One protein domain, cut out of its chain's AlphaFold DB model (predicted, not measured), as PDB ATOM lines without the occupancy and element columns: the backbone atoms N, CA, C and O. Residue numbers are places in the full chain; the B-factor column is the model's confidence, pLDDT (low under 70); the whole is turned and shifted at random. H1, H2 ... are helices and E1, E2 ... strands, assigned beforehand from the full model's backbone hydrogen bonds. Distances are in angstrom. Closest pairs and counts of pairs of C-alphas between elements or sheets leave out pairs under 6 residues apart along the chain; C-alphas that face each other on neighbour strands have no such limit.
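This is residues 65 to 238 of the 260 residues of an uncharacterized protein of Bifidobacterium margollesii (UniProt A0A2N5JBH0). Two unlike halves follow each other along one long axis: at one end two small sheets, E1 E5 E4 and E2 E3, with the long helix H1 packed along them, and at the other end H5, H6 and H7 packed on H4. The short helices H2 and H3 lie in the middle, between the halves, and H7 makes the far end. You will find 174 residues printed, with seven named helices and five named strands in the order H1 E1 H2 E2 E3 E4 E5 H3 H4 H5 H6 H7. The sheet E1 E5 E4 is mixed, the pair E2 E3 parallel, and the class is mostly helix. The whole is compact, with a radius of gyration of the C-alphas of 15.7 A, yet only just elongated, with spans of 54 by 36 by 31 A.

Find C-alpha 65 at (31.014, -8.249, 104.594); from there H1 runs 31.4 A to residue 86. Next come E1, residues 90 to 92, and H2, residues 94 to 100. Then find E2 at 116 to 120, E3 at 132 to 136, E4 at 145 to 147 and E5 at 152 to 155. H3 holds 157 to 164; H4, 170 to 186, begins at (11.636, -20.337, 96.674) and is 24.3 A long. H5 holds 192 to 202, H6 208 to 217, and H7, 225 to 236, ends at (14.723, -20.043, 83.745).

H1 and H2 are on one face of the sheet E1 E5 E4, two layers. Look at Tyr 72 and Leu 100, the closest C-alphas of H1 and H2, which touch, 5.2 A apart. H2 lies over E5 at a height of 7.5 A. E1 and E5 are parallel, with N 92 and O 153 2.8 A apart; E4 and E5 form an antiparallel hairpin, with N 146 and O 154 at 2.8 A. E2 and E3 are parallel, with N 133 and O 116 at 2.8 A. The C-alphas of Phe 92 and Ala 118, the closest of E1 and E2, are 4.2 A apart. H3 touches H2, closest at Leu 94 and Thr 160, 5.6 A. H4 is the hub: it touches H3, a helical hairpin at 13 degrees, closest at Leu 157 and Ile 180, 6.6 A. It touches H5 at Leu 181 and Pro 192, 5.6 A, H6 at Ile 174 and Ala 214, 4.8 A, and H7 at Ala 175 and Pro 225, 5.0 A. Every O i to N i+4 pair is within hydrogen-bond range in H1, H2, H3, H4, H5 and H7; in H6, 5 of 6 are.

The C-alphas farthest apart, those of His 87 and Gly 238, are 55.1 A apart. The printed part has no cut. The links H2 to E2 and E2 to E3 are long. Mean pLDDT of the printed part is 94.5, and no printed residue is under 70.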
ATOM      1  N   ASN A  65      30.542  -7.982 103.236       88.31
ATOM      2  CA  ASN A  65      31.014  -8.249 104.594       88.31
ATOM      3  C   ASN A  65      30.850  -7.046 105.533       88.31
ATOM      4  O   ASN A  65      30.452  -7.238 106.681       88.31
ATOM      5  N   ASP A  66      31.086  -5.822 105.055       91.69
ATOM      6  CA  ASP A  66      30.926  -4.609 105.864       91.69
ATOM      7  C   ASP A  66      29.455  -4.398 106.232       91.69
ATOM      8  O   ASP A  66      29.123  -4.128 107.389       91.69
ATOM      9  N   ILE A  67      28.559  -4.615 105.263       92.88
ATOM     10  CA  ILE A  67      27.105  -4.536 105.454       92.88
ATOM     11  C   ILE A  67      26.642  -5.561 106.497       92.88
ATOM     12  O   ILE A  67      25.828  -5.247 107.372       92.88
ATOM     13  N   LEU A  68      27.151  -6.793 106.428       95.50
ATOM     14  CA  LEU A  68      26.806  -7.851 107.380       95.50
ATOM     15  C   LEU A  68      27.380  -7.572 108.772       95.50
ATOM     16  O   LEU A  68      26.682  -7.792 109.761       95.50
ATOM     17  N   ALA A  69      28.600  -7.039 108.865       96.31
ATOM     18  CA  ALA A  69      29.223  -6.674 110.134       96.31
ATOM     19  C   ALA A  69      28.478  -5.522 110.825       96.31
ATOM     20  O   ALA A  69      28.261  -5.555 112.038       96.31
ATOM     21  N   GLU A  70      28.041  -4.521 110.060       96.69
ATOM     22  CA  GLU A  70      27.192  -3.433 110.553       96.69
ATOM     23  C   GLU A  70      25.857  -3.969 111.076       96.69
ATOM     24  O   GLU A  70      25.444  -3.676 112.201       96.69
ATOM     25  N   ARG A  71      25.200  -4.832 110.295       97.12
ATOM     26  CA  ARG A  71      23.932  -5.455 110.685       97.12
ATOM     27  C   ARG A  71      24.071  -6.323 111.934       97.12
ATOM     28  O   ARG A  71      23.189  -6.271 112.794       97.12
ATOM     29  N   TYR A  72      25.159  -7.082 112.050       98.12
ATOM     30  CA  TYR A  72      25.488  -7.864 113.240       98.12
ATOM     31  C   TYR A  72      25.575  -6.967 114.478       98.12
ATOM     32  O   TYR A  72      24.861  -7.208 115.452       98.12
ATOM     33  N   ARG A  73      26.375  -5.891 114.421       98.44
ATOM     34  CA  ARG A  73      26.569  -4.955 115.542       98.44
ATOM     35  C   ARG A  73      25.251  -4.315 115.982       98.44
ATOM     36  O   ARG A  73      24.907  -4.374 117.163       98.44
ATOM     37  N   ASN A  74      24.470  -3.802 115.033       97.94
ATOM     38  CA  ASN A  74      23.177  -3.177 115.320       97.94
ATOM     39  C   ASN A  74      22.161  -4.172 115.897       97.94
ATOM     40  O   ASN A  74      21.438  -3.856 116.843       97.94
ATOM     41  N   THR A  75      22.117  -5.395 115.366       98.25
ATOM     42  CA  THR A  75      21.205  -6.436 115.861       98.25
ATOM     43  C   THR A  75      21.600  -6.897 117.258       98.25
ATOM     44  O   THR A  75      20.738  -6.992 118.131       98.25
ATOM     45  N   LEU A  76      22.892  -7.132 117.501       98.62
ATOM     46  CA  LEU A  76      23.404  -7.545 118.804       98.62
ATOM     47  C   LEU A  76      23.076  -6.515 119.887       98.62
ATOM     48  O   LEU A  76      22.603  -6.899 120.957       98.62
ATOM     49  N   GLN A  77      23.247  -5.223 119.599       98.25
ATOM     50  CA  GLN A  77      22.906  -4.158 120.541       98.25
ATOM     51  C   GLN A  77      21.425  -4.211 120.943       98.25
ATOM     52  O   GLN A  77      21.099  -4.228 122.131       98.25
ATOM     53  N   ARG A  78      20.525  -4.334 119.961       97.62
ATOM     54  CA  ARG A  78      19.081  -4.447 120.209       97.62
ATOM     55  C   ARG A  78      18.725  -5.708 121.002       97.62
ATOM     56  O   ARG A  78      17.861  -5.660 121.874       97.62
ATOM     57  N   CYS A  79      19.389  -6.831 120.726       97.88
ATOM     58  CA  CYS A  79      19.211  -8.067 121.487       97.88
ATOM     59  C   CYS A  79      19.626  -7.892 122.953       97.88
ATOM     60  O   CYS A  79      18.889  -8.316 123.840       97.88
ATOM     61  N   LEU A  80      20.763  -7.236 123.211       97.81
ATOM     62  CA  LEU A  80      21.251  -6.939 124.563       97.81
ATOM     63  C   LEU A  80      20.323  -5.994 125.332       97.81
ATOM     64  O   LEU A  80      20.208  -6.102 126.554       97.81
ATOM     65  N   ASP A  81      19.689  -5.039 124.652       96.38
ATOM     66  CA  ASP A  81      18.704  -4.150 125.273       96.38
ATOM     67  C   ASP A  81      17.461  -4.934 125.728       96.38
ATOM     68  O   ASP A  81      16.988  -4.754 126.853       96.38
ATOM     69  N   GLU A  82      16.951  -5.849 124.897       95.44
ATOM     70  CA  GLU A  82      15.777  -6.652 125.254       95.44
ATOM     71  C   GLU A  82      16.099  -7.713 126.322       95.44
ATOM     72  O   GLU A  82      15.311  -7.881 127.254       95.44
ATOM     73  N   THR A  83      17.255  -8.389 126.278       95.75
ATOM     74  CA  THR A  83      17.635  -9.353 127.335       95.75
ATOM     75  C   THR A  83      17.772  -8.677 128.699       95.75
ATOM     76  O   THR A  83      17.280  -9.213 129.696       95.75
ATOM     77  N   ARG A  84      18.354  -7.467 128.748       94.81
ATOM     78  CA  ARG A  84      18.416  -6.637 129.963       94.81
ATOM     79  C   ARG A  84      17.030  -6.227 130.441       94.81
ATOM     80  O   ARG A  84      16.743  -6.373 131.623       94.81
ATOM     81  N   ARG A  85      16.156  -5.782 129.535       94.12
ATOM     82  CA  ARG A  85      14.782  -5.373 129.862       94.12
ATOM     83  C   ARG A  85      13.952  -6.497 130.483       94.12
ATOM     84  O   ARG A  85      13.152  -6.235 131.375       94.12
ATOM     85  N   PHE A  86      14.104  -7.728 129.999       91.31
ATOM     86  CA  PHE A  86      13.365  -8.882 130.522       91.31
ATOM     87  C   PHE A  86      14.069  -9.594 131.679       91.31
ATOM     88  O   PHE A  86      13.456 -10.475 132.278       91.31
ATOM     89  N   HIS A  87      15.329  -9.253 131.980       92.75
ATOM     90  CA  HIS A  87      16.189  -9.961 132.937       92.75
ATOM     91  C   HIS A  87      16.252 -11.477 132.683       92.75
ATOM     92  O   HIS A  87      16.231 -12.289 133.610       92.75
ATOM     93  N   ARG A  88      16.271 -11.880 131.407       91.75
ATOM     94  CA  ARG A  88      16.236 -13.288 130.992       91.75
ATOM     95  C   ARG A  88      17.078 -13.516 129.749       91.75
ATOM     96  O   ARG A  88      17.160 -12.654 128.878       91.75
ATOM     97  N   SER A  89      17.620 -14.725 129.642       94.62
ATOM     98  CA  SER A  89      18.193 -15.209 128.391       94.62
ATOM     99  C   SER A  89      17.107 -15.366 127.327       94.62
ATOM    100  O   SER A  89      16.032 -15.904 127.610       94.62
ATOM    101  N   ILE A  90      17.393 -14.923 126.105       96.38
ATOM    102  CA  ILE A  90      16.473 -14.969 124.966       96.38
ATOM    103  C   ILE A  90      17.147 -15.707 123.813       96.38
ATOM    104  O   ILE A  90      18.288 -15.415 123.461       96.38
ATOM    105  N   LEU A  91      16.411 -16.651 123.223       97.75
ATOM    106  CA  LEU A  91      16.797 -17.341 122.000       97.75
ATOM    107  C   LEU A  91      16.165 -16.646 120.792       97.75
ATOM    108  O   LEU A  91      14.943 -16.640 120.625       97.75
ATOM    109  N   PHE A  92      17.007 -16.065 119.949       98.12
ATOM    110  CA  PHE A  92      16.635 -15.395 118.713       98.12
ATOM    111  C   PHE A  92      16.692 -16.355 117.520       98.12
ATOM    112  O   PHE A  92      17.453 -17.318 117.504       98.12
ATOM    113  N   SER A  93      15.850 -16.114 116.518       96.94
ATOM    114  CA  SER A  93      15.675 -16.967 115.337       96.94
ATOM    115  C   SER A  93      15.364 -16.131 114.097       96.94
ATOM    116  O   SER A  93      15.285 -14.903 114.180       96.94
ATOM    117  N   LEU A  94      15.138 -16.799 112.963       97.62
ATOM    118  CA  LEU A  94      14.733 -16.167 111.705       97.62
ATOM    119  C   LEU A  94      15.719 -15.058 111.307       97.62
ATOM    120  O   LEU A  94      16.925 -15.224 111.472       97.62
ATOM    121  N   THR A  95      15.228 -13.923 110.813       98.19
ATOM    122  CA  THR A  95      16.044 -12.779 110.385       98.19
ATOM    123  C   THR A  95      16.999 -12.265 111.462       98.19
ATOM    124  O   THR A  95      18.104 -11.843 111.132       98.19
ATOM    125  N   THR A  96      16.640 -12.356 112.747       98.56
ATOM    126  CA  THR A  96      17.545 -11.979 113.842       98.56
ATOM    127  C   THR A  96      18.707 -12.956 113.980       98.56
ATOM    128  O   THR A  96      19.843 -12.515 114.095       98.56
ATOM    129  N   ALA A  97      18.459 -14.267 113.916       98.56
ATOM    130  CA  ALA A  97      19.547 -15.244 113.931       98.56
ATOM    131  C   ALA A  97      20.424 -15.138 112.675       98.56
ATOM    132  O   ALA A  97      21.641 -15.185 112.800       98.56
ATOM    133  N   LEU A  98      19.839 -14.902 111.493       98.50
ATOM    134  CA  LEU A  98      20.617 -14.642 110.274       98.50
ATOM    135  C   LEU A  98      21.579 -13.464 110.463       98.50
ATOM    136  O   LEU A  98      22.765 -13.595 110.183       98.50
ATOM    137  N   ALA A  99      21.098 -12.342 111.006       98.31
ATOM    138  CA  ALA A  99      21.943 -11.186 111.287       98.31
ATOM    139  C   ALA A  99      23.049 -11.484 112.314       98.31
ATOM    140  O   ALA A  99      24.184 -11.052 112.125       98.31
ATOM    141  N   LEU A 100      22.737 -12.232 113.379       98.56
ATOM    142  CA  LEU A 100      23.716 -12.612 114.406       98.56
ATOM    143  C   LEU A 100      24.773 -13.603 113.888       98.56
ATOM    144  O   LEU A 100      25.889 -13.600 114.390       98.56
ATOM    145  N   HIS A 101      24.450 -14.389 112.862       98.25
ATOM    146  CA  HIS A 101      25.392 -15.278 112.171       98.25
ATOM    147  C   HIS A 101      26.073 -14.633 110.956       98.25
ATOM    148  O   HIS A 101      26.755 -15.318 110.200       98.25
ATOM    149  N   MET A 102      25.883 -13.327 110.734       97.56
ATOM    150  CA  MET A 102      26.389 -12.617 109.553       97.56
ATOM    151  C   MET A 102      25.972 -13.280 108.227       97.56
ATOM    152  O   MET A 102      26.769 -13.418 107.305       97.56
ATOM    153  N   VAL A 103      24.709 -13.694 108.125       97.31
ATOM    154  CA  VAL A 103      24.105 -14.229 106.897       97.31
ATOM    155  C   VAL A 103      23.174 -13.171 106.291       97.31
ATOM    156  O   VAL A 103      22.383 -12.566 107.026       97.31
ATOM    157  N   PRO A 104      23.215 -12.933 104.965       95.94
ATOM    158  CA  PRO A 104      22.296 -12.020 104.297       95.94
ATOM    159  C   PRO A 104      20.830 -12.362 104.562       95.94
ATOM    160  O   PRO A 104      20.399 -13.512 104.468       95.94
ATOM    161  N   ILE A 105      20.043 -11.330 104.861       96.25
ATOM    162  CA  ILE A 105      18.596 -11.463 105.028       96.25
ATOM    163  C   ILE A 105      17.943 -11.417 103.638       96.25
ATOM    164  O   ILE A 105      18.251 -10.500 102.873       96.25
ATOM    165  N   PRO A 106      17.038 -12.357 103.301       95.69
ATOM    166  CA  PRO A 106      16.315 -12.328 102.033       95.69
ATOM    167  C   PRO A 106      15.569 -11.007 101.830       95.69
ATOM    168  O   PRO A 106      14.892 -10.536 102.743       95.69
ATOM    169  N   GLN A 107      15.653 -10.433 100.627       92.12
ATOM    170  CA  GLN A 107      14.982  -9.164 100.305       92.12
ATOM    171  C   GLN A 107      13.458  -9.285 100.367       92.12
ATOM    172  O   GLN A 107      12.770  -8.349 100.764       92.12
ATOM    173  N   GLN A 108      12.930 -10.447  99.977       92.88
ATOM    174  CA  GLN A 108      11.512 -10.755 100.082       92.88
ATOM    175  C   GLN A 108      11.308 -11.747 101.217       92.88
ATOM    176  O   GLN A 108      11.762 -12.892 101.169       92.88
ATOM    177  N   CYS A 109      10.603 -11.294 102.244       93.12
ATOM    178  CA  CYS A 109      10.236 -12.118 103.376       93.12
ATOM    179  C   CYS A 109       8.874 -11.672 103.904       93.12
ATOM    180  O   CYS A 109       8.590 -10.480 103.975       93.12
ATOM    181  N   SER A 110       8.017 -12.619 104.281       94.75
ATOM    182  CA  SER A 110       6.670 -12.318 104.778       94.75
ATOM    183  C   SER A 110       6.635 -11.936 106.264       94.75
ATOM    184  O   SER A 110       5.551 -11.795 106.829       94.75
ATOM    185  N   ILE A 111       7.790 -11.869 106.931       94.44
ATOM    186  CA  ILE A 111       7.917 -11.446 108.331       94.44
ATOM    187  C   ILE A 111       8.516 -10.046 108.401       94.44
ATOM    188  O   ILE A 111       9.300  -9.650 107.547       94.44
ATOM    189  N   ASP A 112       8.135  -9.323 109.448       94.12
ATOM    190  CA  ASP A 112       8.574  -7.958 109.725       94.12
ATOM    191  C   ASP A 112      10.068  -7.914 110.084       94.12
ATOM    192  O   ASP A 112      10.443  -8.161 111.228       94.12
ATOM    193  N   THR A 113      10.915  -7.597 109.103       91.19
ATOM    194  CA  THR A 113      12.376  -7.575 109.258       91.19
ATOM    195  C   THR A 113      12.882  -6.477 110.190       91.19
ATOM    196  O   THR A 113      14.034  -6.542 110.618       91.19
ATOM    197  N   GLU A 114      12.039  -5.502 110.538       91.00
ATOM    198  CA  GLU A 114      12.391  -4.433 111.469       91.00
ATOM    199  C   GLU A 114      12.295  -4.887 112.925       91.00
ATOM    200  O   GLU A 114      12.939  -4.300 113.798       91.00
ATOM    201  N   LYS A 115      11.550  -5.958 113.227       95.62
ATOM    202  CA  LYS A 115      11.448  -6.527 114.579       95.62
ATOM    203  C   LYS A 115      12.543  -7.545 114.861       95.62
ATOM    204  O   LYS A 115      13.044  -8.235 113.979       95.62
ATOM    205  N   LEU A 116      12.868  -7.698 116.145       97.56
ATOM    206  CA  LEU A 116      13.605  -8.885 116.574       97.56
ATOM    207  C   LEU A 116      12.663 -10.090 116.595       97.56
ATOM    208  O   LEU A 116      11.485  -9.974 116.932       97.56
ATOM    209  N   HIS A 117      13.179 -11.269 116.290       97.56
ATOM    210  CA  HIS A 117      12.413 -12.503 116.271       97.56
ATOM    211  C   HIS A 117      12.968 -13.478 117.296       97.56
ATOM    212  O   HIS A 117      14.032 -14.063 117.111       97.56
ATOM    213  N   ALA A 118      12.217 -13.686 118.372       97.00
ATOM    214  CA  ALA A 118      12.527 -14.686 119.382       97.00
ATOM    215  C   ALA A 118      11.792 -15.996 119.072       97.00
ATOM    216  O   ALA A 118      10.682 -15.982 118.534       97.00
ATOM    217  N   VAL A 119      12.381 -17.131 119.438       96.25
ATOM    218  CA  VAL A 119      11.739 -18.444 119.329       96.25
ATOM    219  C   VAL A 119      11.647 -19.114 120.689       96.25
ATOM    220  O   VAL A 119      12.569 -19.087 121.498       96.25
ATOM    221  N   ALA A 120      10.507 -19.750 120.924       93.81
ATOM    222  CA  ALA A 120      10.300 -20.650 122.040       93.81
ATOM    223  C   ALA A 120       9.808 -22.001 121.518       93.81
ATOM    224  O   ALA A 120       9.045 -22.073 120.558       93.81
ATOM    225  N   SER A 121      10.167 -23.090 122.188       89.81
ATOM    226  CA  SER A 121       9.679 -24.423 121.810       89.81
ATOM    227  C   SER A 121       8.210 -24.666 122.187       89.81
ATOM    228  O   SER A 121       7.584 -25.573 121.650       89.81
ATOM    229  N   THR A 122       7.621 -23.844 123.065       88.88
ATOM    230  CA  THR A 122       6.195 -23.907 123.440       88.88
ATOM    231  C   THR A 122       5.595 -22.511 123.611       88.88
ATOM    232  O   THR A 122       6.309 -21.540 123.858       88.88
ATOM    233  N   ARG A 123       4.263 -22.393 123.484       85.44
ATOM    234  CA  ARG A 123       3.553 -21.100 123.577       85.44
ATOM    235  C   ARG A 123       3.751 -20.411 124.928       85.44
ATOM    236  O   ARG A 123       3.976 -19.207 124.952       85.44
ATOM    237  N   ASN A 124       3.753 -21.172 126.020       86.19
ATOM    238  CA  ASN A 124       3.865 -20.639 127.384       86.19
ATOM    239  C   ASN A 124       5.262 -20.084 127.705       86.19
ATOM    240  O   ASN A 124       5.430 -19.366 128.681       86.19
ATOM    241  N   ARG A 125       6.271 -20.412 126.888       83.31
ATOM    242  CA  ARG A 125       7.644 -19.914 127.036       83.31
ATOM    243  C   ARG A 125       7.929 -18.654 126.214       83.31
ATOM    244  O   ARG A 125       9.055 -18.170 126.234       83.31
ATOM    245  N   ARG A 126       6.942 -18.132 125.480       84.75
ATOM    246  CA  ARG A 126       7.107 -16.922 124.666       84.75
ATOM    247  C   ARG A 126       7.274 -15.687 125.541       84.75
ATOM    248  O   ARG A 126       6.575 -15.519 126.535       84.75
ATOM    249  N   ILE A 127       8.143 -14.790 125.093       84.94
ATOM    250  CA  ILE A 127       8.280 -13.448 125.650       84.94
ATOM    251  C   ILE A 127       7.440 -12.511 124.787       84.94
ATOM    252  O   ILE A 127       7.652 -12.430 123.580       84.94
ATOM    253  N   GLN A 128       6.467 -11.833 125.392       83.81
ATOM    254  CA  GLN A 128       5.637 -10.856 124.691       83.81
ATOM    255  C   GLN A 128       6.338  -9.495 124.701       83.81
ATOM    256  O   GLN A 128       6.700  -8.988 125.760       83.81
ATOM    257  N   SER A 129       6.530  -8.903 123.525       86.69
ATOM    258  CA  SER A 129       7.121  -7.574 123.358       86.69
ATOM    259  C   SER A 129       6.499  -6.898 122.141       86.69
ATOM    260  O   SER A 129       6.152  -7.556 121.168       86.69
ATOM    261  N   GLN A 130       6.379  -5.572 122.165       86.75
ATOM    262  CA  GLN A 130       6.016  -4.811 120.962       86.75
ATOM    263  C   GLN A 130       7.192  -4.714 119.973       86.75
ATOM    264  O   GLN A 130       6.984  -4.566 118.771       86.75
ATOM    265  N   ARG A 131       8.430  -4.823 120.481       89.12
ATOM    266  CA  ARG A 131       9.683  -4.703 119.714       89.12
ATOM    267  C   ARG A 131      10.188  -6.042 119.175       89.12
ATOM    268  O   ARG A 131      11.095  -6.065 118.343       89.12
ATOM    269  N   MET A 132       9.606  -7.144 119.648       93.56
ATOM    270  CA  MET A 132       9.973  -8.491 119.230       93.56
ATOM    271  C   MET A 132       8.742  -9.311 118.861       93.56
ATOM    272  O   MET A 132       7.749  -9.314 119.578       93.56
ATOM    273  N   ALA A 133       8.832 -10.077 117.784       94.94
ATOM    274  CA  ALA A 133       7.854 -11.097 117.453       94.94
ATOM    275  C   ALA A 133       8.281 -12.448 118.045       94.94
ATOM    276  O   ALA A 133       9.393 -12.923 117.806       94.94
ATOM    277  N   ALA A 134       7.381 -13.080 118.802       94.25
ATOM    278  CA  ALA A 134       7.621 -14.380 119.419       94.25
ATOM    279  C   ALA A 134       7.045 -15.527 118.580       94.25
ATOM    280  O   ALA A 134       5.831 -15.647 118.388       94.25
ATOM    281  N   HIS A 135       7.919 -16.431 118.150       94.69
ATOM    282  CA  HIS A 135       7.581 -17.601 117.347       94.69
ATOM    283  C   HIS A 135       7.557 -18.873 118.190       94.69
ATOM    284  O   HIS A 135       8.258 -18.980 119.196       94.69
ATOM    285  N   VAL A 136       6.736 -19.853 117.790       93.56
ATOM    286  CA  VAL A 136       6.879 -21.228 118.298       93.56
ATOM    287  C   VAL A 136       7.333 -22.145 117.199       93.56
ATOM    288  O   VAL A 136       6.675 -22.267 116.165       93.56
ATOM    289  N   TRP A 137       8.431 -22.818 117.490       93.31
ATOM    290  CA  TRP A 137       9.010 -23.843 116.656       93.31
ATOM    291  C   TRP A 137       9.688 -24.829 117.595       93.31
ATOM    292  O   TRP A 137      10.487 -24.422 118.421       93.31
ATOM    293  N   SER A 138       9.288 -26.094 117.575       90.12
ATOM    294  CA  SER A 138       9.739 -27.092 118.556       90.12
ATOM    295  C   SER A 138      10.802 -28.036 118.002       90.12
ATOM    296  O   SER A 138      11.246 -28.929 118.711       90.12
ATOM    297  N   THR A 139      11.184 -27.867 116.738       91.06
ATOM    298  CA  THR A 139      12.126 -28.741 116.034       91.06
ATOM    299  C   THR A 139      13.566 -28.325 116.339       91.06
ATOM    300  O   THR A 139      14.305 -28.039 115.417       91.06
ATOM    301  N   PHE A 140      13.943 -28.212 117.615       91.62
ATOM    302  CA  PHE A 140      15.314 -27.921 118.052       91.62
ATOM    303  C   PHE A 140      15.535 -28.378 119.500       91.62
ATOM    304  O   PHE A 140      14.578 -28.491 120.271       91.62
ATOM    305  N   ASP A 141      16.792 -28.587 119.885       90.81
ATOM    306  CA  ASP A 141      17.201 -28.908 121.255       90.81
ATOM    307  C   ASP A 141      18.216 -27.884 121.805       90.81
ATOM    308  O   ASP A 141      18.378 -26.786 121.271       90.81
ATOM    309  N   THR A 142      18.870 -28.189 122.927       90.62
ATOM    310  CA  THR A 142      19.864 -27.288 123.532       90.62
ATOM    311  C   THR A 142      21.110 -27.106 122.662       90.62
ATOM    312  O   THR A 142      21.727 -26.048 122.723       90.62
ATOM    313  N   THR A 143      21.470 -28.087 121.830       93.81
ATOM    314  CA  THR A 143      22.660 -28.013 120.965       93.81
ATOM    315  C   THR A 143      22.491 -27.000 119.836       93.81
ATOM    316  O   THR A 143      23.460 -26.373 119.422       93.81
ATOM    317  N   ALA A 144      21.247 -26.747 119.424       95.50
ATOM    318  CA  ALA A 144      20.899 -25.733 118.434       95.50
ATOM    319  C   ALA A 144      20.957 -24.287 118.970       95.50
ATOM    320  O   ALA A 144      20.640 -23.351 118.235       95.50
ATOM    321  N   GLN A 145      21.274 -24.081 120.255       97.25
ATOM    322  CA  GLN A 145      21.275 -22.766 120.903       97.25
ATOM    323  C   GLN A 145      22.702 -22.238 121.032       97.25
ATOM    324  O   GLN A 145      23.423 -22.544 121.980       97.25
ATOM    325  N   ILE A 146      23.095 -21.388 120.091       97.69
ATOM    326  CA  ILE A 146      24.428 -20.799 120.043       97.69
ATOM    327  C   ILE A 146      24.453 -19.554 120.921       97.69
ATOM    328  O   ILE A 146      23.694 -18.607 120.707       97.69
ATOM    329  N   ARG A 147      25.324 -19.539 121.929       98.06
ATOM    330  CA  ARG A 147      25.526 -18.356 122.770       98.06
ATOM    331  C   ARG A 147      26.314 -17.307 121.986       98.06
ATOM    332  O   ARG A 147      27.473 -17.536 121.664       98.06
ATOM    333  N   ILE A 148      25.699 -16.154 121.733       98.12
ATOM    334  CA  ILE A 148      26.337 -15.019 121.044       98.12
ATOM    335  C   ILE A 148      26.958 -14.053 122.056       98.12
ATOM    336  O   ILE A 148      28.064 -13.559 121.872       98.12
ATOM    337  N   SER A 149      26.242 -13.788 123.147       97.62
ATOM    338  CA  SER A 149      26.705 -12.955 124.256       97.62
ATOM    339  C   SER A 149      26.020 -13.391 125.555       97.62
ATOM    340  O   SER A 149      25.313 -14.401 125.603       97.62
ATOM    341  N   GLU A 150      26.241 -12.677 126.651       95.06
ATOM    342  CA  GLU A 150      25.513 -12.913 127.893       95.06
ATOM    343  C   GLU A 150      24.008 -12.668 127.699       95.06
ATOM    344  O   GLU A 150      23.574 -11.616 127.237       95.06
ATOM    345  N   GLY A 151      23.201 -13.693 127.986       96.38
ATOM    346  CA  GLY A 151      21.749 -13.662 127.799       96.38
ATOM    347  C   GLY A 151      21.265 -13.693 126.341       96.38
ATOM    348  O   GLY A 151      20.083 -13.941 126.116       96.38
ATOM    349  N   VAL A 152      22.133 -13.496 125.345       98.25
ATOM    350  CA  VAL A 152      21.765 -13.499 123.918       98.25
ATOM    351  C   VAL A 152      22.162 -14.826 123.282       98.25
ATOM    352  O   VAL A 152      23.348 -15.118 123.117       98.25
ATOM    353  N   TYR A 153      21.162 -15.603 122.877       98.38
ATOM    354  CA  TYR A 153      21.341 -16.842 122.129       98.38
ATOM    355  C   TYR A 153      20.759 -16.692 120.726       98.38
ATOM    356  O   TYR A 153      19.721 -16.058 120.549       98.38
ATOM    357  N   ALA A 154      21.390 -17.307 119.736       98.44
ATOM    358  CA  ALA A 154      20.854 -17.460 118.394       98.44
ATOM    359  C   ALA A 154      20.618 -18.942 118.110       98.44
ATOM    360  O   ALA A 154      21.404 -19.802 118.502       98.44
ATOM    361  N   LEU A 155      19.527 -19.238 117.417       98.06
ATOM    362  CA  LEU A 155      19.313 -20.547 116.827       98.06
ATOM    363  C   LEU A 155      20.417 -20.795 115.786       98.06
ATOM    364  O   LEU A 155      20.767 -19.871 115.052       98.06
ATOM    365  N   ASP A 156      20.989 -21.996 115.733       98.00
ATOM    366  CA  ASP A 156      22.080 -22.314 114.802       98.00
ATOM    367  C   ASP A 156      21.684 -22.118 113.320       98.00
ATOM    368  O   ASP A 156      20.518 -21.878 112.979       98.00
ATOM    369  N   LEU A 157      22.665 -22.210 112.420       98.44
ATOM    370  CA  LEU A 157      22.458 -22.004 110.985       98.44
ATOM    371  C   LEU A 157      21.460 -22.998 110.369       98.44
ATOM    372  O   LEU A 157      20.584 -22.591 109.604       98.44
ATOM    373  N   VAL A 158      21.558 -24.282 110.720       98.25
ATOM    374  CA  VAL A 158      20.746 -25.375 110.151       98.25
ATOM    375  C   VAL A 158      19.273 -25.195 110.522       98.25
ATOM    376  O   VAL A 158      18.374 -25.232 109.677       98.25
ATOM    377  N   HIS A 159      19.021 -24.941 111.797       98.06
ATOM    378  CA  HIS A 159      17.702 -24.745 112.358       98.06
ATOM    379  C   HIS A 159      17.108 -23.400 111.933       98.06
ATOM    380  O   HIS A 159      15.921 -23.327 111.613       98.06
ATOM    381  N   THR A 160      17.918 -22.340 111.855       98.19
ATOM    382  CA  THR A 160      17.486 -21.040 111.319       98.19
ATOM    383  C   THR A 160      17.067 -21.163 109.858       98.19
ATOM    384  O   THR A 160      15.978 -20.704 109.503       98.19
ATOM    385  N   TRP A 161      17.861 -21.841 109.026       98.44
ATOM    386  CA  TRP A 161      17.523 -22.137 107.632       98.44
ATOM    387  C   TRP A 161      16.187 -22.880 107.514       98.44
ATOM    388  O   TRP A 161      15.282 -22.439 106.800       98.44
ATOM    389  N   ALA A 162      16.010 -23.959 108.277       98.12
ATOM    390  CA  ALA A 162      14.772 -24.734 108.289       98.12
ATOM    391  C   ALA A 162      13.556 -23.904 108.735       98.12
ATOM    392  O   ALA A 162      12.467 -24.007 108.159       98.12
ATOM    393  N   HIS A 163      13.736 -23.052 109.745       96.94
ATOM    394  CA  HIS A 163      12.679 -22.205 110.286       96.94
ATOM    395  C   HIS A 163      12.262 -21.095 109.297       96.94
ATOM    396  O   HIS A 163      11.074 -20.770 109.211       96.94
ATOM    397  N   MET A 164      13.197 -20.579 108.489       97.75
ATOM    398  CA  MET A 164      12.950 -19.556 107.462       97.75
ATOM    399  C   MET A 164      12.113 -20.051 106.270       97.75
ATOM    400  O   MET A 164      11.427 -19.253 105.633       97.75
ATOM    401  N   ALA A 165      12.093 -21.359 105.993       97.19
ATOM    402  CA  ALA A 165      11.531 -21.954 104.771       97.19
ATOM    403  C   ALA A 165      10.042 -21.668 104.491       97.19
ATOM    404  O   ALA A 165       9.557 -21.922 103.391       97.19
ATOM    405  N   ARG A 166       9.284 -21.183 105.479       94.62
ATOM    406  CA  ARG A 166       7.858 -20.835 105.321       94.62
ATOM    407  C   ARG A 166       7.590 -19.352 105.077       94.62
ATOM    408  O   ARG A 166       6.436 -18.998 104.864       94.62
ATOM    409  N   PHE A 167       8.615 -18.514 105.191       96.38
ATOM    410  CA  PHE A 167       8.492 -17.057 105.154       96.38
ATOM    411  C   PHE A 167       9.157 -16.438 103.924       96.38
ATOM    412  O   PHE A 167       9.053 -15.234 103.717       96.38
ATOM    413  N   VAL A 168       9.857 -17.243 103.126       96.75
ATOM    414  CA  VAL A 168      10.682 -16.789 102.006       96.75
ATOM    415  C   VAL A 168      10.221 -17.517 100.736       96.75
ATOM    416  O   VAL A 168      10.031 -18.737 100.789       96.75
ATOM    417  N   PRO A 169      10.012 -16.813  99.608       96.31
ATOM    418  CA  PRO A 169       9.729 -17.451  98.325       96.31
ATOM    419  C   PRO A 169      10.920 -18.302  97.855       96.31
ATOM    420  O   PRO A 169      12.040 -18.157  98.339       96.31
ATOM    421  N   LEU A 170      10.672 -19.266  96.960       96.50
ATOM    422  CA  LEU A 170      11.636 -20.337  96.674       96.50
ATOM    423  C   LEU A 170      12.976 -19.826  96.121       96.50
ATOM    424  O   LEU A 170      14.017 -20.308  96.548       96.50
ATOM    425  N   ASP A 171      12.952 -18.875  95.196       95.50
ATOM    426  CA  ASP A 171      14.128 -18.236  94.593       95.50
ATOM    427  C   ASP A 171      15.029 -17.567  95.641       95.50
ATOM    428  O   ASP A 171      16.222 -17.861  95.737       95.50
ATOM    429  N   GLN A 172      14.435 -16.752  96.508       96.88
ATOM    430  CA  GLN A 172      15.119 -16.093  97.617       96.88
ATOM    431  C   GLN A 172      15.585 -17.097  98.676       96.88
ATOM    432  O   GLN A 172      16.626 -16.917  99.306       96.88
ATOM    433  N   PHE A 173      14.844 -18.189  98.866       98.12
ATOM    434  CA  PHE A 173      15.225 -19.246  99.791       98.12
ATOM    435  C   PHE A 173      16.382 -20.103  99.254       98.12
ATOM    436  O   PHE A 173      17.195 -20.585 100.042       98.12
ATOM    437  N   ILE A 174      16.519 -20.261  97.932       97.69
ATOM    438  CA  ILE A 174      17.714 -20.862  97.317       97.69
ATOM    439  C   ILE A 174      18.927 -19.959  97.561       97.69
ATOM    440  O   ILE A 174      19.945 -20.453  98.034       97.69
ATOM    441  N   ALA A 175      18.803 -18.644  97.347       97.06
ATOM    442  CA  ALA A 175      19.874 -17.688  97.650       97.06
ATOM    443  C   ALA A 175      20.269 -17.694  99.138       97.06
ATOM    444  O   ALA A 175      21.452 -17.693  99.475       97.06
ATOM    445  N   LEU A 176      19.287 -17.787 100.041       98.06
ATOM    446  CA  LEU A 176      19.542 -17.986 101.467       98.06
ATOM    447  C   LEU A 176      20.266 -19.311 101.742       98.06
ATOM    448  O   LEU A 176      21.157 -19.356 102.581       98.06
ATOM    449  N   THR A 177      19.885 -20.389 101.053       98.38
ATOM    450  CA  THR A 177      20.516 -21.706 101.215       98.38
ATOM    451  C   THR A 177      21.989 -21.650 100.813       98.38
ATOM    452  O   THR A 177      22.827 -22.096 101.590       98.38
ATOM    453  N   ASP A 178      22.318 -21.041  99.671       97.19
ATOM    454  CA  ASP A 178      23.705 -20.850  99.218       97.19
ATOM    455  C   ASP A 178      24.528 -20.058 100.256       97.19
ATOM    456  O   ASP A 178      25.622 -20.475 100.643       97.19
ATOM    457  N   ALA A 179      23.968 -18.970 100.796       97.06
ATOM    458  CA  ALA A 179      24.634 -18.159 101.816       97.06
ATOM    459  C   ALA A 179      24.846 -18.899 103.151       97.06
ATOM    460  O   ALA A 179      25.890 -18.744 103.786       97.06
ATOM    461  N   ILE A 180      23.883 -19.727 103.576       98.00
ATOM    462  CA  ILE A 180      24.019 -20.589 104.760       98.00
ATOM    463  C   ILE A 180      25.144 -21.604 104.553       98.00
ATOM    464  O   ILE A 180      25.976 -21.769 105.441       98.00
ATOM    465  N   LEU A 181      25.207 -22.252 103.386       97.56
ATOM    466  CA  LEU A 181      26.264 -23.216 103.072       97.56
ATOM    467  C   LEU A 181      27.649 -22.557 103.115       97.56
ATOM    468  O   LEU A 181      28.562 -23.108 103.728       97.56
ATOM    469  N   LEU A 182      27.794 -21.364 102.526       94.94
ATOM    470  CA  LEU A 182      29.033 -20.587 102.597       94.94
ATOM    471  C   LEU A 182      29.406 -20.267 104.049       94.94
ATOM    472  O   LEU A 182      30.551 -20.469 104.451       94.94
ATOM    473  N   ARG A 183      28.446 -19.810 104.860       96.06
ATOM    474  CA  ARG A 183      28.701 -19.486 106.268       96.06
ATOM    475  C   ARG A 183      29.120 -20.715 107.077       96.06
ATOM    476  O   ARG A 183      30.067 -20.627 107.851       96.06
ATOM    477  N   MET A 184      28.485 -21.862 106.846       97.12
ATOM    478  CA  MET A 184      28.857 -23.133 107.473       97.12
ATOM    479  C   MET A 184      30.290 -23.556 107.112       97.12
ATOM    480  O   MET A 184      31.006 -24.026 107.994       97.12
ATOM    481  N   LEU A 185      30.731 -23.362 105.860       95.25
ATOM    482  CA  LEU A 185      32.128 -23.606 105.458       95.25
ATOM    483  C   LEU A 185      33.096 -22.689 106.208       95.25
ATOM    484  O   LEU A 185      34.103 -23.160 106.731       95.25
ATOM    485  N   VAL A 186      32.781 -21.392 106.292       93.38
ATOM    486  CA  VAL A 186      33.599 -20.405 107.021       93.38
ATOM    487  C   VAL A 186      33.713 -20.759 108.508       93.38
ATOM    488  O   VAL A 186      34.752 -20.524 109.117       93.38
ATOM    489  N   GLU A 187      32.676 -21.366 109.088       94.38
ATOM    490  CA  GLU A 187      32.668 -21.861 110.472       94.38
ATOM    491  C   GLU A 187      33.314 -23.245 110.645       94.38
ATOM    492  O   GLU A 187      33.334 -23.781 111.752       94.38
ATOM    493  N   GLY A 188      33.876 -23.824 109.580       95.56
ATOM    494  CA  GLY A 188      34.620 -25.083 109.634       95.56
ATOM    495  C   GLY A 188      33.762 -26.340 109.488       95.56
ATOM    496  O   GLY A 188      34.212 -27.434 109.825       95.56
ATOM    497  N   THR A 189      32.530 -26.230 108.984       96.38
ATOM    498  CA  THR A 189      31.736 -27.415 108.637       96.38
ATOM    499  C   THR A 189      32.318 -28.077 107.390       96.38
ATOM    500  O   THR A 189      32.257 -27.505 106.306       96.38
ATOM    501  N   ASN A 190      32.823 -29.306 107.528       94.38
ATOM    502  CA  ASN A 190      33.468 -30.038 106.429       94.38
ATOM    503  C   ASN A 190      32.531 -30.321 105.240       94.38
ATOM    504  O   ASN A 190      32.935 -30.168 104.093       94.38
ATOM    505  N   ASP A 191      31.286 -30.737 105.508       96.25
ATOM    506  CA  ASP A 191      30.282 -31.013 104.468       96.25
ATOM    507  C   ASP A 191      28.911 -30.409 104.832       96.25
ATOM    508  O   ASP A 191      28.046 -31.072 105.426       96.25
ATOM    509  N   PRO A 192      28.685 -29.128 104.497       96.75
ATOM    510  CA  PRO A 192      27.433 -28.445 104.807       96.75
ATOM    511  C   PRO A 192      26.217 -29.031 104.081       96.75
ATOM    512  O   PRO A 192      25.128 -29.088 104.651       96.75
ATOM    513  N   LEU A 193      26.381 -29.507 102.840       96.94
ATOM    514  CA  LEU A 193      25.276 -30.080 102.067       96.94
ATOM    515  C   LEU A 193      24.783 -31.382 102.696       96.94
ATOM    516  O   LEU A 193      23.575 -31.553 102.882       96.94
ATOM    517  N   SER A 194      25.698 -32.288 103.046       97.31
ATOM    518  CA  SER A 194      25.356 -33.518 103.765       97.31
ATOM    519  C   SER A 194      24.754 -33.221 105.136       97.31
ATOM    520  O   SER A 194      23.778 -33.864 105.529       97.31
ATOM    521  N   THR A 195      25.251 -32.189 105.823       97.75
ATOM    522  CA  THR A 195      24.687 -31.728 107.102       97.75
ATOM    523  C   THR A 195      23.216 -31.327 106.959       97.75
ATOM    524  O   THR A 195      22.363 -31.843 107.687       97.75
ATOM    525  N   LEU A 196      22.876 -30.474 105.981       98.06
ATOM    526  CA  LEU A 196      21.487 -30.056 105.749       98.06
ATOM    527  C   LEU A 196      20.595 -31.219 105.295       98.06
ATOM    528  O   LEU A 196      19.454 -31.325 105.746       98.06
ATOM    529  N   ARG A 197      21.097 -32.120 104.441       97.81
ATOM    530  CA  ARG A 197      20.361 -33.324 104.009       97.81
ATOM    531  C   ARG A 197      20.054 -34.244 105.190       97.81
ATOM    532  O   ARG A 197      18.891 -34.557 105.424       97.81
ATOM    533  N   SER A 198      21.066 -34.559 105.994       97.31
ATOM    534  CA  SER A 198      20.927 -35.383 107.200       97.31
ATOM    535  C   SER A 198      19.927 -34.789 108.189       97.31
ATOM    536  O   SER A 198      19.143 -35.516 108.799       97.31
ATOM    537  N   PHE A 199      19.914 -33.461 108.336       97.38
ATOM    538  CA  PHE A 199      18.915 -32.774 109.146       97.38
ATOM    539  C   PHE A 199      17.493 -32.979 108.605       97.38
ATOM    540  O   PHE A 199      16.583 -33.290 109.379       97.38
ATOM    541  N   LEU A 200      17.281 -32.854 107.289       97.19
ATOM    542  CA  LEU A 200      15.970 -33.093 106.676       97.19
ATOM    543  C   LEU A 200      15.503 -34.545 106.802       97.19
ATOM    544  O   LEU A 200      14.297 -34.764 106.866       97.19
ATOM    545  N   ASP A 201      16.416 -35.513 106.836       96.69
ATOM    546  CA  ASP A 201      16.067 -36.931 106.962       96.69
ATOM    547  C   ASP A 201      15.650 -37.300 108.391       96.69
ATOM    548  O   ASP A 201      14.813 -38.177 108.595       96.69
ATOM    549  N   ARG A 202      16.197 -36.602 109.392       95.19
ATOM    550  CA  ARG A 202      15.962 -36.884 110.819       95.19
ATOM    551  C   ARG A 202      14.842 -36.060 111.441       95.19
ATOM    552  O   ARG A 202      14.416 -36.358 112.555       95.19
ATOM    553  N   THR A 203      14.381 -35.008 110.770       94.38
ATOM    554  CA  THR A 203      13.422 -34.055 111.340       94.38
ATOM    555  C   THR A 203      12.186 -33.891 110.470       94.38
ATOM    556  O   THR A 203      12.220 -34.044 109.253       94.38
ATOM    557  N   SER A 204      11.063 -33.546 111.100       93.75
ATOM    558  CA  SER A 204       9.826 -33.192 110.406       93.75
ATOM    559  C   SER A 204       9.369 -31.810 110.846       93.75
ATOM    560  O   SER A 204       9.284 -31.509 112.039       93.75
ATOM    561  N   PHE A 205       9.103 -30.941 109.871       95.00
ATOM    562  CA  PHE A 205       8.651 -29.575 110.106       95.00
ATOM    563  C   PHE A 205       7.957 -29.004 108.866       95.00
ATOM    564  O   PHE A 205       8.230 -29.367 107.720       95.00
ATOM    565  N   ARG A 206       7.060 -28.035 109.075       93.12
ATOM    566  CA  ARG A 206       6.448 -27.296 107.963       93.12
ATOM    567  C   ARG A 206       7.491 -26.396 107.297       93.12
ATOM    568  O   ARG A 206       8.018 -25.499 107.954       93.12
ATOM    569  N   GLY A 207       7.706 -26.610 106.000       94.31
ATOM    570  CA  GLY A 207       8.750 -25.962 105.194       94.31
ATOM    571  C   GLY A 207       9.675 -26.966 104.493       94.31
ATOM    572  O   GLY A 207      10.325 -26.619 103.516       94.31
ATOM    573  N   GLN A 208       9.654 -28.239 104.902       95.81
ATOM    574  CA  GLN A 208      10.583 -29.266 104.416       95.81
ATOM    575  C   GLN A 208      10.585 -29.457 102.887       95.81
ATOM    576  O   GLN A 208      11.634 -29.690 102.291       95.81
ATOM    577  N   ARG A 209       9.428 -29.325 102.217       96.75
ATOM    578  CA  ARG A 209       9.350 -29.407 100.745       96.75
ATOM    579  C   ARG A 209      10.118 -28.271 100.064       96.75
ATOM    580  O   ARG A 209      10.731 -28.506  99.029       96.75
ATOM    581  N   ILE A 210      10.089 -27.066 100.638       97.88
ATOM    582  CA  ILE A 210      10.863 -25.919 100.150       97.88
ATOM    583  C   ILE A 210      12.354 -26.168 100.385       97.88
ATOM    584  O   ILE A 210      13.129 -26.034  99.447       97.88
ATOM    585  N   CYS A 211      12.737 -26.663 101.567       98.19
ATOM    586  CA  CYS A 211      14.114 -27.066 101.864       98.19
ATOM    587  C   CYS A 211      14.669 -28.088 100.863       98.19
ATOM    588  O   CYS A 211      15.749 -27.884 100.316       98.19
ATOM    589  N   ARG A 212      13.916 -29.157 100.565       98.00
ATOM    590  CA  ARG A 212      14.331 -30.163  99.574       98.00
ATOM    591  C   ARG A 212      14.499 -29.558  98.181       98.00
ATOM    592  O   ARG A 212      15.498 -29.829  97.528       98.00
ATOM    593  N   LYS A 213      13.555 -28.718  97.741       97.75
ATOM    594  CA  LYS A 213      13.666 -28.009  96.455       97.75
ATOM    595  C   LYS A 213      14.897 -27.112  96.399       97.75
ATOM    596  O   LYS A 213      15.594 -27.122  95.392       97.75
ATOM    597  N   ALA A 214      15.172 -26.385  97.475       97.69
ATOM    598  CA  ALA A 214      16.320 -25.501  97.537       97.69
ATOM    599  C   ALA A 214      17.638 -26.271  97.456       97.69
ATOM    600  O   ALA A 214      18.483 -25.919  96.646       97.69
ATOM    601  N   LEU A 215      17.776 -27.384  98.184       97.19
ATOM    602  CA  LEU A 215      18.977 -28.224  98.129       97.19
ATOM    603  C   LEU A 215      19.231 -28.882  96.763       97.19
ATOM    604  O   LEU A 215      20.368 -29.252  96.490       97.19
ATOM    605  N   MET A 216      18.210 -29.041  95.912       94.94
ATOM    606  CA  MET A 216      18.409 -29.503  94.529       94.94
ATOM    607  C   MET A 216      19.034 -28.427  93.631       94.94
ATOM    608  O   MET A 216      19.654 -28.761  92.627       94.94
ATOM    609  N   LEU A 217      18.853 -27.148  93.970       93.69
ATOM    610  CA  LEU A 217      19.293 -25.996  93.170       93.69
ATOM    611  C   LEU A 217      20.432 -25.202  93.821       93.69
ATOM    612  O   LEU A 217      20.977 -24.287  93.191       93.69
ATOM    613  N   ALA A 218      20.762 -25.532  95.068       92.62
ATOM    614  CA  ALA A 218      21.818 -24.905  95.834       92.62
ATOM    615  C   ALA A 218      23.189 -25.216  95.229       92.62
ATOM    616  O   ALA A 218      23.419 -26.292  94.667       92.62
ATOM    617  N   ARG A 219      24.111 -24.269  95.360       89.75
ATOM    618  CA  ARG A 219      25.505 -24.410  94.956       89.75
ATOM    619  C   ARG A 219      26.421 -23.969  96.088       89.75
ATOM    620  O   ARG A 219      26.156 -22.994  96.782       89.75
ATOM    621  N   LEU A 220      27.518 -24.701  96.244       85.62
ATOM    622  CA  LEU A 220      28.630 -24.258  97.077       85.62
ATOM    623  C   LEU A 220      29.388 -23.131  96.364       85.62
ATOM    624  O   LEU A 220      29.361 -23.047  95.138       85.62
ATOM    625  N   ASN A 221      30.086 -22.302  97.142       75.31
ATOM    626  CA  ASN A 221      30.975 -21.232  96.669       75.31
ATOM    627  C   ASN A 221      30.301 -20.074  95.913       75.31
ATOM    628  O   ASN A 221      30.982 -19.337  95.206       75.31
ATOM    629  N   VAL A 222      28.992 -19.874  96.083       79.44
ATOM    630  CA  VAL A 222      28.323 -18.647  95.630       79.44
ATOM    631  C   VAL A 222      28.557 -17.555  96.670       79.44
ATOM    632  O   VAL A 222      28.221 -17.739  97.841       79.44
ATOM    633  N   LEU A 223      29.152 -16.432  96.265       80.00
ATOM    634  CA  LEU A 223      29.671 -15.431  97.203       80.00
ATOM    635  C   LEU A 223      28.653 -14.342  97.551       80.00
ATOM    636  O   LEU A 223      28.881 -13.550  98.467       80.00
ATOM    637  N   SER A 224      27.514 -14.288  96.852       85.31
ATOM    638  CA  SER A 224      26.465 -13.317  97.157       85.31
ATOM    639  C   SER A 224      25.059 -13.762  96.719       85.31
ATOM    640  O   SER A 224      24.913 -14.467  95.720       85.31
ATOM    641  N   PRO A 225      23.987 -13.303  97.397       88.50
ATOM    642  CA  PRO A 225      22.617 -13.579  96.961       88.50
ATOM    643  C   PRO A 225      22.292 -13.123  95.522       88.50
ATOM    644  O   PRO A 225      21.630 -13.886  94.813       88.50
ATOM    645  N   PRO A 226      22.746 -11.942  95.037       88.19
ATOM    646  CA  PRO A 226      22.534 -11.538  93.645       88.19
ATOM    647  C   PRO A 226      23.118 -12.514  92.620       88.19
ATOM    648  O   PRO A 226      22.509 -12.727  91.576       88.19
ATOM    649  N   GLU A 227      24.256 -13.142  92.920       88.38
ATOM    650  CA  GLU A 227      24.864 -14.158  92.056       88.38
ATOM    651  C   GLU A 227      23.954 -15.392  91.928       88.38
ATOM    652  O   GLU A 227      23.677 -15.846  90.814       88.38
ATOM    653  N   THR A 228      23.388 -15.881  93.043       92.25
ATOM    654  CA  THR A 228      22.386 -16.959  93.012       92.25
ATOM    655  C   THR A 228      21.163 -16.565  92.186       92.25
ATOM    656  O   THR A 228      20.728 -17.335  91.331       92.25
ATOM    657  N   LEU A 229      20.598 -15.378  92.415       92.25
ATOM    658  CA  LEU A 229      19.390 -14.927  91.714       92.25
ATOM    659  C   LEU A 229      19.635 -14.736  90.209       92.25
ATOM    660  O   LEU A 229      18.795 -15.128  89.396       92.25
ATOM    661  N   CYS A 230      20.801 -14.210  89.829       90.94
ATOM    662  CA  CYS A 230      21.236 -14.118  88.436       90.94
ATOM    663  C   CYS A 230      21.280 -15.509  87.790       90.94
ATOM    664  O   CYS A 230      20.634 -15.745  86.769       90.94
ATOM    665  N   ARG A 231      21.945 -16.474  88.439       91.38
ATOM    666  CA  ARG A 231      22.012 -17.868  87.980       91.38
ATOM    667  C   ARG A 231      20.628 -18.491  87.797       91.38
ATOM    668  O   ARG A 231      20.392 -19.149  86.788       91.38
ATOM    669  N   LEU A 232      19.720 -18.311  88.756       91.94
ATOM    670  CA  LEU A 232      18.354 -18.841  88.659       91.94
ATOM    671  C   LEU A 232      17.580 -18.212  87.497       91.94
ATOM    672  O   LEU A 232      16.877 -18.925  86.784       91.94
ATOM    673  N   THR A 233      17.762 -16.909  87.276       91.56
ATOM    674  CA  THR A 233      17.159 -16.190  86.148       91.56
ATOM    675  C   THR A 233      17.657 -16.755  84.819       91.56
ATOM    676  O   THR A 233      16.850 -17.098  83.963       91.56
ATOM    677  N   LEU A 234      18.970 -16.939  84.654       90.50
ATOM    678  CA  LEU A 234      19.553 -17.515  83.435       90.50
ATOM    679  C   LEU A 234      19.008 -18.919  83.142       90.50
ATOM    680  O   LEU A 234      18.565 -19.190  82.024       90.50
ATOM    681  N   LEU A 235      18.954 -19.779  84.164       89.31
ATOM    682  CA  LEU A 235      18.403 -21.131  84.042       89.31
ATOM    683  C   LEU A 235      16.930 -21.126  83.617       89.31
ATOM    684  O   LEU A 235      16.523 -21.966  82.817       89.31
ATOM    685  N   GLN A 236      16.133 -20.178  84.116       89.25
ATOM    686  CA  GLN A 236      14.723 -20.043  83.745       89.25
ATOM    687  C   GLN A 236      14.533 -19.736  82.251       89.25
ATOM    688  O   GLN A 236      13.549 -20.183  81.665       89.25
ATOM    689  N   TYR A 237      15.476 -19.025  81.627       91.75
ATOM    690  CA  TYR A 237      15.466 -18.713  80.192       91.75
ATOM    691  C   TYR A 237      16.200 -19.754  79.327       91.75
ATOM    692  O   TYR A 237      16.405 -19.525  78.137       91.75
ATOM    693  N   GLY A 238      16.596 -20.899  79.895       88.88
ATOM    694  CA  GLY A 238      17.295 -21.964  79.167       88.88
ATOM    695  C   GLY A 238      18.769 -21.666  78.879       88.88
ATOM    696  O   GLY A 238      19.400 -22.393  78.113       88.88
TER     697      GLY A 238